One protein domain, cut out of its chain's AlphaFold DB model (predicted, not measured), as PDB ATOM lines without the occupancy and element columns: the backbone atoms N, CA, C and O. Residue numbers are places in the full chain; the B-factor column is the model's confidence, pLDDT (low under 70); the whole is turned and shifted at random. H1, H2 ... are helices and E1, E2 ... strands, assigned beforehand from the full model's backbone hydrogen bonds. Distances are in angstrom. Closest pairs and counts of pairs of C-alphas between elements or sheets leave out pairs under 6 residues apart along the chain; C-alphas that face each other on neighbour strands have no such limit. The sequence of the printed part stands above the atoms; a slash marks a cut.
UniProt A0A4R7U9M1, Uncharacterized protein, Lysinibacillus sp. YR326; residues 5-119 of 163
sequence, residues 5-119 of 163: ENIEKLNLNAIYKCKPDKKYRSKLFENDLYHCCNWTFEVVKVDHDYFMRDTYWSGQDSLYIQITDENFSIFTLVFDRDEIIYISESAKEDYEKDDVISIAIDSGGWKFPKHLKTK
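This is residues 5 to 119 of the 163 residues of an uncharacterized protein of Lysinibacillus sp. YR326 (UniProt A0A4R7U9M1). Little regular structure is here: two small antiparallel sheets follow one another along the longest axis, a strongly twisted one, E4-E3-E2-E1-E5, and a smaller one, E6-E8-E7, with long loops. The 115 printed residues hold H1, then E1 to E8; 42 are in named elements, mostly strand. The whole is compact, radius of gyration of the C-alphas 14.7 A, spanning 41 by 35 by 22 A.

Find H1 at residues 5 to 8, on neither sheet, too short for an O i to N i+4 pair. E1, 14 to 17, E2, 40 to 46, E3, 49 to 54, and E4, 64 to 66, form a meander, successive antiparallel hairpins: see N 41 and O 16, N 44 and O 51, N 52 and O 65, each 2.8 A. E5, 76 to 80, is antiparallel to E1, N 17 and O 76 2.9 A. E5 and E6, 84 to 87, meet only through their tight link. E7, 100 to 103, and E8, 114 to 118, form a hairpin, N 101 and O 116 2.8 A; E8 is also antiparallel to E6, N 85 and O 117 2.8 A.

Start at C-alpha 5, (137.181, 192.469, 223.620). E2 runs 18.7 A, E3 16.1 A; E8 runs 13.4 A to C-alpha 118, (123.119, 202.586, 202.286).

C-alphas 48 and 94, the farthest apart, are 43.9 A apart. Residues 18 to 39 and 88 to 99 are long links. The printed part has no cut; no printed residue is under 70 in pLDDT.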
ATOM      1  N   GLU A   5     137.506 193.080 224.915       96.12
ATOM      2  CA  GLU A   5     137.181 192.469 223.620       96.12
ATOM      3  C   GLU A   5     135.793 192.895 223.114       96.12
ATOM      4  O   GLU A   5     135.611 193.170 221.930       96.12
ATOM      5  N   ASN A   6     134.797 192.968 224.001       96.38
ATOM      6  CA  ASN A   6     133.458 193.408 223.621       96.38
ATOM      7  C   ASN A   6     133.350 194.932 223.502       96.38
ATOM      8  O   ASN A   6     132.592 195.411 222.661       96.38
ATOM      9  N   ILE A   7     134.131 195.696 224.272       96.00
ATOM     10  CA  ILE A   7     134.227 197.156 224.115       96.00
ATOM     11  C   ILE A   7     134.723 197.516 222.709       96.00
ATOM     12  O   ILE A   7     134.158 198.405 222.080       96.00
ATOM     13  N   GLU A   8     135.724 196.808 222.186       95.94
ATOM     14  CA  GLU A   8     136.284 197.050 220.845       95.94
ATOM     15  C   GLU A   8     135.299 196.747 219.706       95.94
ATOM     16  O   GLU A   8     135.436 197.281 218.607       95.94
ATOM     17  N   LYS A   9     134.273 195.931 219.970       95.88
ATOM     18  CA  LYS A   9     133.192 195.622 219.019       95.88
ATOM     19  C   LYS A   9     132.048 196.644 219.060       95.88
ATOM     20  O   LYS A   9     131.167 196.598 218.199       95.88
ATOM     21  N   LEU A  10     132.007 197.532 220.059       95.88
ATOM     22  CA  LEU A  10     130.978 198.567 220.154       95.88
ATOM     23  C   LEU A  10     131.302 199.740 219.229       95.88
ATOM     24  O   LEU A  10     132.386 200.315 219.273       95.88
ATOM     25  N   ASN A  11     130.304 200.158 218.460       96.31
ATOM     26  CA  ASN A  11     130.339 201.368 217.662       96.31
ATOM     27  C   ASN A  11     129.395 202.403 218.292       96.31
ATOM     28  O   ASN A  11     128.180 202.213 218.331       96.31
ATOM     29  N   LEU A  12     129.959 203.505 218.794       95.88
ATOM     30  CA  LEU A  12     129.187 204.574 219.438       95.88
ATOM     31  C   LEU A  12     128.339 205.391 218.454       95.88
ATOM     32  O   LEU A  12     127.428 206.092 218.887       95.88
ATOM     33  N   ASN A  13     128.612 205.296 217.153       96.19
ATOM     34  CA  ASN A  13     127.841 205.966 216.111       96.19
ATOM     35  C   ASN A  13     126.820 205.038 215.431       96.19
ATOM     36  O   ASN A  13     126.204 205.397 214.432       96.19
ATOM     37  N   ALA A  14     126.615 203.834 215.959       97.12
ATOM     38  CA  ALA A  14     125.701 202.866 215.376       97.12
ATOM     39  C   ALA A  14     124.338 202.812 216.077       97.12
ATOM     40  O   ALA A  14     124.169 203.231 217.224       97.12
ATOM     41  N   ILE A  15     123.367 202.231 215.372       97.62
ATOM     42  CA  ILE A  15     122.104 201.770 215.947       97.62
ATOM     43  C   ILE A  15     122.135 200.255 216.098       97.62
ATOM     44  O   ILE A  15     122.434 199.516 215.157       97.62
ATOM     45  N   TYR A  16     121.749 199.798 217.281       98.25
ATOM     46  CA  TYR A  16     121.567 198.397 217.633       98.25
ATOM     47  C   TYR A  16     120.085 198.092 217.825       98.25
ATOM     48  O   TYR A  16     119.272 198.983 218.056       98.25
ATOM     49  N   LYS A  17     119.718 196.816 217.763       97.62
ATOM     50  CA  LYS A  17     118.387 196.329 218.140       97.62
ATOM     51  C   LYS A  17     118.502 195.083 218.998       97.62
ATOM     52  O   LYS A  17     119.465 194.329 218.871       97.62
ATOM     53  N   CYS A  18     117.490 194.820 219.807       97.19
ATOM     54  CA  CYS A  18     117.316 193.515 220.433       97.19
ATOM     55  C   CYS A  18     115.832 193.135 220.461       97.19
ATOM     56  O   CYS A  18     114.959 193.941 220.138       97.19
ATOM     57  N   LYS A  19     115.538 191.875 220.793       96.19
ATOM     58  CA  LYS A  19     114.148 191.460 221.001       96.19
ATOM     59  C   LYS A  19     113.615 192.100 222.289       96.19
ATOM     60  O   LYS A  19     114.337 192.074 223.287       96.19
ATOM     61  N   PRO A  20     112.360 192.584 222.298       95.62
ATOM     62  CA  PRO A  20     111.716 193.029 223.521       95.62
ATOM     63  C   PRO A  20     111.771 191.983 224.626       95.62
ATOM     64  O   PRO A  20     111.405 190.826 224.415       95.62
ATOM     65  N   ASP A  21     112.204 192.403 225.810       95.06
ATOM     66  CA  ASP A  21     112.319 191.542 226.982       95.06
ATOM     67  C   ASP A  21     111.810 192.275 228.226       95.06
ATOM     68  O   ASP A  21     112.347 193.302 228.650       95.06
ATOM     69  N   LYS A  22     110.767 191.718 228.846       95.00
ATOM     70  CA  LYS A  22     110.134 192.281 230.042       95.00
ATOM     71  C   LYS A  22     111.104 192.486 231.205       95.00
ATOM     72  O   LYS A  22     110.841 193.343 232.039       95.00
ATOM     73  N   LYS A  23     112.225 191.752 231.268       94.31
ATOM     74  CA  LYS A  23     113.215 191.915 232.348       94.31
ATOM     75  C   LYS A  23     113.871 193.298 232.356       94.31
ATOM     76  O   LYS A  23     114.342 193.735 233.399       94.31
ATOM     77  N   TYR A  24     113.895 193.975 231.206       93.88
ATOM     78  CA  TYR A  24     114.422 195.332 231.067       93.88
ATOM     79  C   TYR A  24     113.333 196.401 231.181       93.88
ATOM     80  O   TYR A  24     113.602 197.580 230.984       93.88
ATOM     81  N   ARG A  25     112.087 196.022 231.476       92.31
ATOM     82  CA  ARG A  25     110.967 196.956 231.592       92.31
ATOM     83  C   ARG A  25     110.473 197.013 233.027       92.31
ATOM     84  O   ARG A  25     110.491 196.031 233.763       92.31
ATOM     85  N   SER A  26     109.988 198.185 233.422       87.19
ATOM     86  CA  SER A  26     109.245 198.324 234.672       87.19
ATOM     87  C   SER A  26     107.940 197.526 234.603       87.19
ATOM     88  O   SER A  26     107.337 197.456 233.529       87.19
ATOM     89  N   LYS A  27     107.435 197.061 235.752       88.69
ATOM     90  CA  LYS A  27     106.129 196.379 235.864       88.69
ATOM     91  C   LYS A  27     104.977 197.125 235.177       88.69
ATOM     92  O   LYS A  27     104.080 196.491 234.643       88.69
ATOM     93  N   LEU A  28     105.028 198.460 235.134       88.69
ATOM     94  CA  LEU A  28     104.032 199.298 234.455       88.69
ATOM     95  C   LEU A  28     103.843 198.942 232.970       88.69
ATOM     96  O   LEU A  28     102.740 199.055 232.449       88.69
ATOM     97  N   PHE A  29     104.905 198.494 232.301       88.88
ATOM     98  CA  PHE A  29     104.927 198.253 230.858       88.88
ATOM     99  C   PHE A  29     105.199 196.790 230.496       88.88
ATOM    100  O   PHE A  29     105.524 196.489 229.351       88.88
ATOM    101  N   GLU A  30     105.090 195.861 231.450       89.50
ATOM    102  CA  GLU A  30     105.398 194.443 231.210       89.50
ATOM    103  C   GLU A  30     104.472 193.793 230.167       89.50
ATOM    104  O   GLU A  30     104.887 192.866 229.473       89.50
ATOM    105  N   ASN A  31     103.248 194.318 230.031       91.81
ATOM    106  CA  ASN A  31     102.234 193.861 229.079       91.81
ATOM    107  C   ASN A  31     102.191 194.694 227.784       91.81
ATOM    108  O   ASN A  31     101.453 194.349 226.868       91.81
ATOM    109  N   ASP A  32     102.980 195.769 227.696       92.38
ATOM    110  CA  ASP A  32     103.116 196.595 226.492       92.38
ATOM    111  C   ASP A  32     104.572 197.052 226.341       92.38
ATOM    112  O   ASP A  32     104.971 198.172 226.678       92.38
ATOM    113  N   LEU A  33     105.402 196.124 225.863       93.38
ATOM    114  CA  LEU A  33     106.846 196.330 225.780       93.38
ATOM    115  C   LEU A  33     107.226 197.443 224.798       93.38
ATOM    116  O   LEU A  33     108.299 198.014 224.955       93.38
ATOM    117  N   TYR A  34     106.366 197.774 223.832       92.38
ATOM    118  CA  TYR A  34     106.603 198.840 222.853       92.38
ATOM    119  C   TYR A  34     106.033 200.198 223.281       92.38
ATOM    120  O   TYR A  34     106.206 201.185 222.565       92.38
ATOM    121  N   HIS A  35     105.374 200.280 224.442       91.50
ATOM    122  CA  HIS A  35     104.883 201.549 224.962       91.50
ATOM    123  C   HIS A  35     106.045 202.504 225.243       91.50
ATOM    124  O   HIS A  35     106.783 202.332 226.219       91.50
ATOM    125  N   CYS A  36     106.199 203.517 224.393       92.12
ATOM    126  CA  CYS A  36     107.265 204.508 224.496       92.12
ATOM    127  C   CYS A  36     108.672 203.880 224.588       92.12
ATOM    128  O   CYS A  36     109.490 204.287 225.413       92.12
ATOM    129  N   CYS A  37     108.910 202.823 223.804       94.69
ATOM    130  CA  CYS A  37     110.174 202.091 223.746       94.69
ATOM    131  C   CYS A  37     110.323 201.451 222.359       94.69
ATOM    132  O   CYS A  37     109.483 200.645 221.951       94.69
ATOM    133  N   ASN A  38     111.388 201.790 221.639       96.31
ATOM    134  CA  ASN A  38     111.602 201.326 220.267       96.31
ATOM    135  C   ASN A  38     112.244 199.944 220.175       96.31
ATOM    136  O   ASN A  38     112.066 199.262 219.166       96.31
ATOM    137  N   TRP A  39     112.986 199.537 221.206       96.81
ATOM    138  CA  TRP A  39     113.888 198.379 221.166       96.81
ATOM    139  C   TRP A  39     114.992 198.511 220.119       96.81
ATOM    140  O   TRP A  39     115.556 197.528 219.625       96.81
ATOM    141  N   THR A  40     115.317 199.760 219.821       97.50
ATOM    142  CA  THR A  40     116.454 200.173 219.022       97.50
ATOM    143  C   THR A  40     117.236 201.159 219.865       97.50
ATOM    144  O   THR A  40     116.661 202.009 220.549       97.50
ATOM    145  N   PHE A  41     118.548 200.996 219.861       97.69
ATOM    146  CA  PHE A  41     119.409 201.568 220.874       97.69
ATOM    147  C   PHE A  41     120.614 202.231 220.239       97.69
ATOM    148  O   PHE A  41     121.141 201.757 219.234       97.69
ATOM    149  N   GLU A  42     121.080 203.283 220.885       97.06
ATOM    150  CA  GLU A  42     122.412 203.827 220.675       97.06
ATOM    151  C   GLU A  42     123.283 203.549 221.897       97.06
ATOM    152  O   GLU A  42     122.794 203.424 223.026       97.06
ATOM    153  N   VAL A  43     124.585 203.427 221.665       97.12
ATOM    154  CA  VAL A  43     125.542 203.166 222.737       97.12
ATOM    155  C   VAL A  43     125.904 204.487 223.403       97.12
ATOM    156  O   VAL A  43     126.384 205.414 222.754       97.12
ATOM    157  N   VAL A  44     125.725 204.559 224.717       95.81
ATOM    158  CA  VAL A  44     126.137 205.699 225.538       95.81
ATOM    159  C   VAL A  44     127.162 205.223 226.553       95.81
ATOM    160  O   VAL A  44     126.969 204.203 227.214       95.81
ATOM    161  N   LYS A  45     128.254 205.971 226.693       95.12
ATOM    162  CA  LYS A  45     129.250 205.755 227.741       95.12
ATOM    163  C   LYS A  45     128.992 206.722 228.894       95.12
ATOM    164  O   LYS A  45     128.904 207.926 228.665       95.12
ATOM    165  N   VAL A  46     128.898 206.195 230.110       92.12
ATOM    166  CA  VAL A  46     128.804 206.978 231.348       92.12
ATOM    167  C   VAL A  46     129.917 206.492 232.265       92.12
ATOM    168  O   VAL A  46     129.946 205.325 232.646       92.12
ATOM    169  N   ASP A  47     130.870 207.374 232.560       90.56
ATOM    170  CA  ASP A  47     132.098 207.054 233.291       90.56
ATOM    171  C   ASP A  47     132.873 205.871 232.669       90.56
ATOM    172  O   ASP A  47     133.471 206.000 231.592       90.56
ATOM    173  N   HIS A  48     132.868 204.716 233.336       89.94
ATOM    174  CA  HIS A  48     133.544 203.488 232.911       89.94
ATOM    175  C   HIS A  48     132.594 202.439 232.319       89.94
ATOM    176  O   HIS A  48     133.061 201.419 231.815       89.94
ATOM    177  N   ASP A  49     131.288 202.695 232.348       95.19
ATOM    178  CA  ASP A  49     130.256 201.763 231.912       95.19
ATOM    179  C   ASP A  49     129.650 202.171 230.564       95.19
ATOM    180  O   ASP A  49     129.600 203.345 230.184       95.19
ATOM    181  N   TYR A  50     129.163 201.167 229.836       97.38
ATOM    182  CA  TYR A  50     128.480 201.337 228.561       97.38
ATOM    183  C   TYR A  50     127.024 200.905 228.698       97.38
ATOM    184  O   TYR A  50     126.713 199.907 229.349       97.38
ATOM    185  N   PHE A  51     126.132 201.647 228.054       97.44
ATOM    186  CA  PHE A  51     124.695 201.434 228.111       97.44
ATOM    187  C   PHE A  51     124.108 201.452 226.707       97.44
ATOM    188  O   PHE A  51     124.502 202.259 225.870       97.44
ATOM    189  N   MET A  52     123.119 200.598 226.477       97.62
ATOM    190  CA  MET A  52     122.193 200.728 225.362       97.62
ATOM    191  C   MET A  52     121.066 201.661 225.798       97.62
ATOM    192  O   MET A  52     120.278 201.302 226.677       97.62
ATOM    193  N   ARG A  53     121.008 202.855 225.208       97.19
ATOM    194  CA  ARG A  53     119.930 203.829 225.412       97.19
ATOM    195  C   ARG A  53     118.891 203.671 224.313       97.19
ATOM    196  O   ARG A  53     119.237 203.786 223.142       97.19
ATOM    197  N   ASP A  54     117.642 203.405 224.683       97.31
ATOM    198  CA  ASP A  54     116.538 203.322 223.726       97.31
ATOM    199  C   ASP A  54     116.309 204.672 223.042       97.31
ATOM    200  O   ASP A  54     116.446 205.726 223.655       97.31
ATOM    201  N   THR A  55     115.951 204.627 221.765       96.56
ATOM    202  CA  THR A  55     115.839 205.813 220.909       96.56
ATOM    203  C   THR A  55     114.474 206.508 220.952       96.56
ATOM    204  O   THR A  55     114.290 207.505 220.255       96.56
ATOM    205  N   TYR A  56     113.480 205.997 221.692       95.62
ATOM    206  CA  TYR A  56     112.138 206.590 221.701       95.62
ATOM    207  C   TYR A  56     112.121 207.960 222.385       95.62
ATOM    208  O   TYR A  56     111.596 208.931 221.837       95.62
ATOM    209  N   TRP A  57     112.696 208.031 223.584       91.25
ATOM    210  CA  TRP A  57     112.863 209.277 224.323       91.25
ATOM    211  C   TRP A  57     114.275 209.818 224.134       91.25
ATOM    212  O   TRP A  57     115.205 209.105 223.770       91.25
ATOM    213  N   SER A  58     114.447 211.106 224.403       84.31
ATOM    214  CA  SER A  58     115.768 211.707 224.534       84.31
ATOM    215  C   SER A  58     116.145 211.813 226.009       84.31
ATOM    216  O   SER A  58     115.312 212.178 226.835       84.31
ATOM    217  N   GLY A  59     117.415 211.593 226.344       81.50
ATOM    218  CA  GLY A  59     117.927 211.888 227.685       81.50
ATOM    219  C   GLY A  59     117.557 210.838 228.735       81.50
ATOM    220  O   GLY A  59     117.628 209.639 228.467       81.50
ATOM    221  N   GLN A  60     117.259 211.277 229.959       82.31
ATOM    222  CA  GLN A  60     117.147 210.400 231.136       82.31
ATOM    223  C   GLN A  60     115.867 209.557 231.169       82.31
ATOM    224  O   GLN A  60     115.870 208.496 231.781       82.31
ATOM    225  N   ASP A  61     114.817 209.972 230.461       86.50
ATOM    226  CA  ASP A  61     113.529 209.262 230.427       86.50
ATOM    227  C   ASP A  61     113.541 208.021 229.515       86.50
ATOM    228  O   ASP A  61     112.559 207.283 229.416       86.50
ATOM    229  N   SER A  62     114.660 207.787 228.828       92.31
ATOM    230  CA  SER A  62     114.849 206.626 227.958       92.31
ATOM    231  C   SER A  62     115.087 205.359 228.770       92.31
ATOM    232  O   SER A  62     115.583 205.398 229.895       92.31
ATOM    233  N   LEU A  63     114.805 204.201 228.178       94.81
ATOM    234  CA  LEU A  63     115.281 202.940 228.736       94.81
ATOM    235  C   LEU A  63     116.808 202.861 228.587       94.81
ATOM    236  O   LEU A  63     117.322 202.990 227.479       94.81
ATOM    237  N   TYR A  64     117.512 202.589 229.687       96.00
ATOM    238  CA  TYR A  64     118.938 202.267 229.691       96.00
ATOM    239  C   TYR A  64     119.137 200.812 230.102       96.00
ATOM    240  O   TYR A  64     118.647 200.379 231.145       96.00
ATOM    241  N   ILE A  65     119.896 200.066 229.304       96.69
ATOM    242  CA  ILE A  65     120.346 198.715 229.644       96.69
ATOM    243  C   ILE A  65     121.867 198.749 229.739       96.69
ATOM    244  O   ILE A  65     122.536 198.994 228.736       96.69
ATOM    245  N   GLN A  66     122.420 198.509 230.930       97.12
ATOM    246  CA  GLN A  66     123.870 198.384 231.089       97.12
ATOM    247  C   GLN A  66     124.373 197.191 230.275       97.12
ATOM    248  O   GLN A  66     123.815 196.094 230.361       97.12
ATOM    249  N   ILE A  67     125.423 197.405 229.492       97.56
ATOM    250  CA  ILE A  67     126.033 196.379 228.654       97.56
ATOM    251  C   ILE A  67     127.030 195.593 229.506       97.56
ATOM    252  O   ILE A  67     127.898 196.156 230.173       97.56
ATOM    253  N   THR A  68     126.907 194.274 229.481       97.31
ATOM    254  CA  THR A  68     127.796 193.328 230.157       97.31
ATOM    255  C   THR A  68     128.148 192.198 229.198       97.31
ATOM    256  O   THR A  68     127.443 191.982 228.215       97.31
ATOM    257  N   ASP A  69     129.201 191.429 229.484       97.25
ATOM    258  CA  ASP A  69     129.531 190.263 228.647       97.25
ATOM    259  C   ASP A  69     128.373 189.251 228.558       97.25
ATOM    260  O   ASP A  69     128.182 188.611 227.528       97.25
ATOM    261  N   GLU A  70     127.557 189.150 229.611       97.12
ATOM    262  CA  GLU A  70     126.404 188.245 229.672       97.12
ATOM    263  C   GLU A  70     125.272 188.644 228.719       97.12
ATOM    264  O   GLU A  70     124.549 187.779 228.227       97.12
ATOM    265  N   ASN A  71     125.090 189.946 228.471       97.06
ATOM    266  CA  ASN A  71     123.994 190.445 227.644       97.06
ATOM    267  C   ASN A  71     124.442 191.013 226.294       97.06
ATOM    268  O   ASN A  71     123.587 191.253 225.450       97.06
ATOM    269  N   PHE A  72     125.743 191.173 226.054       97.25
ATOM    270  CA  PHE A  72     126.282 191.773 224.833       97.25
ATOM    271  C   PHE A  72     125.718 191.131 223.556       97.25
ATOM    272  O   PHE A  72     125.284 191.823 222.637       97.25
ATOM    273  N   SER A  73     125.641 189.798 223.534       96.94
ATOM    274  CA  SER A  73     125.206 189.016 222.370       96.94
ATOM    275  C   SER A  73     123.730 189.184 221.994       96.94
ATOM    276  O   SER A  73     123.335 188.776 220.902       96.94
ATOM    277  N   ILE A  74     122.897 189.782 222.855       97.56
ATOM    278  CA  ILE A  74     121.479 190.009 222.533       97.56
ATOM    279  C   ILE A  74     121.284 191.213 221.607       97.56
ATOM    280  O   ILE A  74     120.220 191.347 220.997       97.56
ATOM    281  N   PHE A  75     122.276 192.102 221.538       98.00
ATOM    282  CA  PHE A  75     122.229 193.310 220.731       98.00
ATOM    283  C   PHE A  75     122.835 193.035 219.362       98.00
ATOM    284  O   PHE A  75     123.981 192.617 219.228       98.00
ATOM    285  N   THR A  76     122.049 193.273 218.320       97.56
ATOM    286  CA  THR A  76     122.475 193.124 216.931       97.56
ATOM    287  C   THR A  76     122.656 194.502 216.319       97.56
ATOM    288  O   THR A  76     121.743 195.327 216.391       97.56
ATOM    289  N   LEU A  77     123.814 194.741 215.707       96.94
ATOM    290  CA  LEU A  77     124.066 195.937 214.909       96.94
ATOM    291  C   LEU A  77     123.039 196.021 213.769       96.94
ATOM    292  O   LEU A  77     122.809 195.036 213.068       96.94
ATOM    293  N   VAL A  78     122.406 197.181 213.600       95.94
ATOM    294  CA  VAL A  78     121.494 197.446 212.480       95.94
ATOM    295  C   VAL A  78     122.219 198.213 211.384       95.94
ATOM    296  O   VAL A  78     122.188 197.785 210.235       95.94
ATOM    297  N   PHE A  79     122.852 199.331 211.735       95.12
ATOM    298  CA  PHE A  79     123.650 200.145 210.819       95.12
ATOM    299  C   PHE A  79     124.595 201.069 211.584       95.12
ATOM    300  O   PHE A  79     124.310 201.463 212.719       95.12
ATOM    301  N   ASP A  80     125.680 201.458 210.919       95.25
ATOM    302  CA  ASP A  80     126.479 202.628 211.269       95.25
ATOM    303  C   ASP A  80     125.820 203.881 210.673       95.25
ATOM    304  O   ASP A  80     125.469 203.896 209.489       95.25
ATOM    305  N   ARG A  81     125.623 204.934 211.478       94.31
ATOM    306  CA  ARG A  81     125.043 206.202 211.006       94.31
ATOM    307  C   ARG A  81     125.899 206.856 209.920       94.31
ATOM    308  O   ARG A  81     125.342 207.543 209.066       94.31
ATOM    309  N   ASP A  82     127.205 206.605 209.905       94.06
ATOM    310  CA  ASP A  82     128.108 207.113 208.877       94.06
ATOM    311  C   ASP A  82     127.991 206.360 207.549       94.06
ATOM    312  O   ASP A  82     128.526 206.827 206.549       94.06
ATOM    313  N   GLU A  83     127.281 205.236 207.471       93.62
ATOM    314  CA  GLU A  83     127.156 204.435 206.242       93.62
ATOM    315  C   GLU A  83     125.787 204.572 205.561       93.62
ATOM    316  O   GLU A  83     125.555 204.026 204.475       93.62
ATOM    317  N   ILE A  84     124.886 205.350 206.160       95.44
ATOM    318  CA  ILE A  84     123.494 205.472 205.728       95.44
ATOM    319  C   ILE A  84     123.098 206.902 205.359       95.44
ATOM    320  O   ILE A  84     123.751 207.885 205.705       95.44
ATOM    321  N   ILE A  85     121.979 207.014 204.646       96.25
ATOM    322  CA  ILE A  85     121.338 208.272 204.273       96.25
ATOM    323  C   ILE A  85     119.842 208.162 204.567       96.25
ATOM    324  O   ILE A  85     119.201 207.194 204.157       96.25
ATOM    325  N   TYR A  86     119.277 209.168 205.237       95.44
ATOM    326  CA  TYR A  86     117.832 209.277 205.445       95.44
ATOM    327  C   TYR A  86     117.106 209.564 204.132       95.44
ATOM    328  O   TYR A  86     117.513 210.430 203.357       95.44
ATOM    329  N   ILE A  87     115.996 208.870 203.913       97.06
ATOM    330  CA  ILE A  87     115.125 209.051 202.754       97.06
ATOM    331  C   ILE A  87     113.672 209.225 203.199       97.06
ATOM    332  O   ILE A  87     113.290 208.847 204.308       97.06
ATOM    333  N   SER A  88     112.855 209.831 202.339       95.25
ATOM    334  CA  SER A  88     111.419 209.951 202.587       95.25
ATOM    335  C   SER A  88     110.712 208.600 202.453       95.25
ATOM    336  O   SER A  88     111.189 207.698 201.764       95.25
ATOM    337  N   GLU A  89     109.519 208.508 203.045       92.69
ATOM    338  CA  GLU A  89     108.598 207.375 202.878       92.69
ATOM    339  C   GLU A  89     108.344 207.061 201.396       92.69
ATOM    340  O   GLU A  89     108.400 205.911 200.989       92.69
ATOM    341  N   SER A  90     108.151 208.088 200.564       92.00
ATOM    342  CA  SER A  90     107.919 207.927 199.123       92.00
ATOM    343  C   SER A  90     109.160 207.513 198.330       92.00
ATOM    344  O   SER A  90     109.033 206.871 197.292       92.00
ATOM    345  N   ALA A  91     110.358 207.890 198.782       94.38
ATOM    346  CA  ALA A  91     111.597 207.578 198.076       94.38
ATOM    347  C   ALA A  91     112.063 206.142 198.329       94.38
ATOM    348  O   ALA A  91     112.865 205.633 197.553       94.38
ATOM    349  N   LYS A  92     111.589 205.483 199.394       94.56
ATOM    350  CA  LYS A  92     111.997 204.114 199.742       94.56
ATOM    351  C   LYS A  92     111.649 203.094 198.653       94.56
ATOM    352  O   LYS A  92     112.384 202.135 198.459       94.56
ATOM    353  N   GLU A  93     110.558 203.328 197.929       94.00
ATOM    354  CA  GLU A  93     110.074 202.454 196.854       94.00
ATOM    355  C   GLU A  93     110.950 202.532 195.598       94.00
ATOM    356  O   GLU A  93     110.941 201.614 194.783       94.00
ATOM    357  N   ASP A  94     111.766 203.584 195.474       96.12
ATOM    358  CA  ASP A  94     112.672 203.761 194.344       96.12
ATOM    359  C   ASP A  94     113.917 202.850 194.432       96.12
ATOM    360  O   ASP A  94     114.681 202.794 193.471       96.12
ATOM    361  N   TYR A  95     114.181 202.174 195.557       96.38
ATOM    362  CA  TYR A  95     115.404 201.384 195.803       96.38
ATOM    363  C   TYR A  95     115.114 199.887 195.934       96.38
ATOM    364  O   TYR A  95     113.959 199.468 196.069       96.38
ATOM    365  N   GLU A  96     116.158 199.051 195.910       94.50
ATOM    366  CA  GLU A  96     115.997 197.637 196.243       94.50
ATOM    367  C   GLU A  96     115.676 197.414 197.718       94.50
ATOM    368  O   GLU A  96     116.057 198.191 198.589       94.50
ATOM    369  N   LYS A  97     114.915 196.350 198.003       90.50
ATOM    370  CA  LYS A  97     114.414 196.097 199.361       90.50
ATOM    371  C   LYS A  97     115.559 195.915 200.358       90.50
ATOM    372  O   LYS A  97     115.457 196.392 201.481       90.50
ATOM    373  N   ASP A  98     116.628 195.255 199.927       91.50
ATOM    374  CA  ASP A  98     117.793 194.967 200.765       91.50
ATOM    375  C   ASP A  98     118.682 196.203 200.980       91.50
ATOM    376  O   ASP A  98     119.455 196.250 201.932       91.50
ATOM    377  N   ASP A  99     118.515 197.236 200.149       93.81
ATOM    378  CA  ASP A  99     119.215 198.515 200.275       93.81
ATOM    379  C   ASP A  99     118.525 199.481 201.249       93.81
ATOM    380  O   ASP A  99     119.097 200.520 201.592       93.81
ATOM    381  N   VAL A 100     117.294 199.169 201.675       95.31
ATOM    382  CA  VAL A 100     116.451 200.047 202.488       95.31
ATOM    383  C   VAL A 100     116.203 199.456 203.867       95.31
ATOM    384  O   VAL A 100     115.670 198.360 204.033       95.31
ATOM    385  N   ILE A 101     116.477 200.258 204.887       95.56
ATOM    386  CA  ILE A 101     116.193 199.944 206.283       95.56
ATOM    387  C   ILE A 101     115.043 200.835 206.747       95.56
ATOM    388  O   ILE A 101     115.118 202.059 206.667       95.56
ATOM    389  N   SER A 102     113.974 200.218 207.254       95.62
ATOM    390  CA  SER A 102     112.878 200.919 207.930       95.62
ATOM    391  C   SER A 102     112.934 200.606 209.420       95.62
ATOM    392  O   SER A 102     112.841 199.440 209.803       95.62
ATOM    393  N   ILE A 103     113.119 201.624 210.259       95.75
ATOM    394  CA  ILE A 103     113.369 201.425 211.690       95.75
ATOM    395  C   ILE A 103     112.755 202.531 212.553       95.75
ATOM    396  O   ILE A 103     112.739 203.699 212.175       95.75
ATOM    397  N   ALA A 104     112.262 202.178 213.738       96.00
ATOM    398  CA  ALA A 104     111.855 203.149 214.749       96.00
ATOM    399  C   ALA A 104     113.099 203.668 215.476       96.00
ATOM    400  O   ALA A 104     113.805 202.864 216.077       96.00
ATOM    401  N   ILE A 105     113.394 204.967 215.393       95.19
ATOM    402  CA  ILE A 105     114.573 205.587 216.035       95.19
ATOM    403  C   ILE A 105     114.275 206.956 216.665       95.19
ATOM    404  O   ILE A 105     115.185 207.751 216.885       95.19
ATOM    405  N   ASP A 106     112.996 207.255 216.883       94.25
ATOM    406  CA  ASP A 106     112.530 208.451 217.584       94.25
ATOM    407  C   ASP A 106     111.167 208.195 218.250       94.25
ATOM    408  O   ASP A 106     110.641 207.075 218.226       94.25
ATOM    409  N   SER A 107     110.573 209.245 218.819       92.94
ATOM    410  CA  SER A 107     109.277 209.209 219.506       92.94
ATOM    411  C   SER A 107     108.085 208.878 218.595       92.94
ATOM    412  O   SER A 107     106.979 208.638 219.082       92.94
ATOM    413  N   GLY A 108     108.272 208.861 217.271       91.81
ATOM    414  CA  GLY A 108     107.272 208.352 216.334       91.81
ATOM    415  C   GLY A 108     107.072 206.839 216.463       91.81
ATOM    416  O   GLY A 108     106.000 206.305 216.161       91.81
ATOM    417  N   GLY A 109     108.088 206.146 216.972       91.94
ATOM    418  CA  GLY A 109     108.071 204.713 217.186       91.94
ATOM    419  C   GLY A 109     107.818 203.905 215.918       91.94
ATOM    420  O   GLY A 109     108.024 204.366 214.796       91.94
ATOM    421  N   TRP A 110     107.350 202.668 216.089       86.69
ATOM    422  CA  TRP A 110     107.106 201.761 214.961       86.69
ATOM    423  C   TRP A 110     106.033 202.268 213.988       86.69
ATOM    424  O   TRP A 110     106.038 201.866 212.829       86.69
ATOM    425  N   LYS A 111     105.118 203.134 214.447       90.06
ATOM    426  CA  LYS A 111     104.050 203.710 213.614       90.06
ATOM    427  C   LYS A 111     104.582 204.721 212.602       90.06
ATOM    428  O   LYS A 111     103.968 204.896 211.556       90.06
ATOM    429  N   PHE A 112     105.699 205.372 212.917       92.56
ATOM    430  CA  PHE A 112     106.324 206.388 212.075       92.56
ATOM    431  C   PHE A 112     107.826 206.100 211.929       92.56
ATOM    432  O   PHE A 112     108.655 206.890 212.391       92.56
ATOM    433  N   PRO A 113     108.189 204.955 211.318       94.56
ATOM    434  CA  PRO A 113     109.581 204.568 211.182       94.56
ATOM    435  C   PRO A 113     110.338 205.575 210.311       94.56
ATOM    436  O   PRO A 113     109.770 206.293 209.488       94.56
ATOM    437  N   LYS A 114     111.655 205.617 210.488       95.88
ATOM    438  CA  LYS A 114     112.562 206.301 209.573       95.88
ATOM    439  C   LYS A 114     113.023 205.334 208.504       95.88
ATOM    440  O   LYS A 114     113.269 204.160 208.784       95.88
ATOM    441  N   HIS A 115     113.163 205.864 207.298       96.75
ATOM    442  CA  HIS A 115     113.644 205.128 206.142       96.75
ATOM    443  C   HIS A 115     115.052 205.590 205.828       96.75
ATOM    444  O   HIS A 115     115.348 206.786 205.789       96.75
ATOM    445  N   LEU A 116     115.924 204.615 205.649       96.44
ATOM    446  CA  LEU A 116     117.348 204.797 205.483       96.44
ATOM    447  C   LEU A 116     117.779 203.940 204.307       96.44
ATOM    448  O   LEU A 116     117.234 202.856 204.106       96.44
ATOM    449  N   LYS A 117     118.773 204.400 203.563       96.38
ATOM    450  CA  LYS A 117     119.466 203.581 202.571       96.38
ATOM    451  C   LYS A 117     120.955 203.550 202.849       96.38
ATOM    452  O   LYS A 117     121.472 204.484 203.461       96.38
ATOM    453  N   THR A 118     121.652 202.548 202.330       93.81
ATOM    454  CA  THR A 118     123.119 202.586 202.286       93.81
ATOM    455  C   THR A 118     123.593 203.720 201.368       93.81
ATOM    456  O   THR A 118     122.891 204.153 200.439       93.81
ATOM    457  N   LYS A 119     124.791 204.255 201.619       93.75
ATOM    458  CA  LYS A 119     125.372 205.312 200.772       93.75
ATOM    459  C   LYS A 119     125.470 204.894 199.304       93.75
ATOM    460  O   LYS A 119     125.094 205.683 198.434       93.75
TER     461      LYS A 119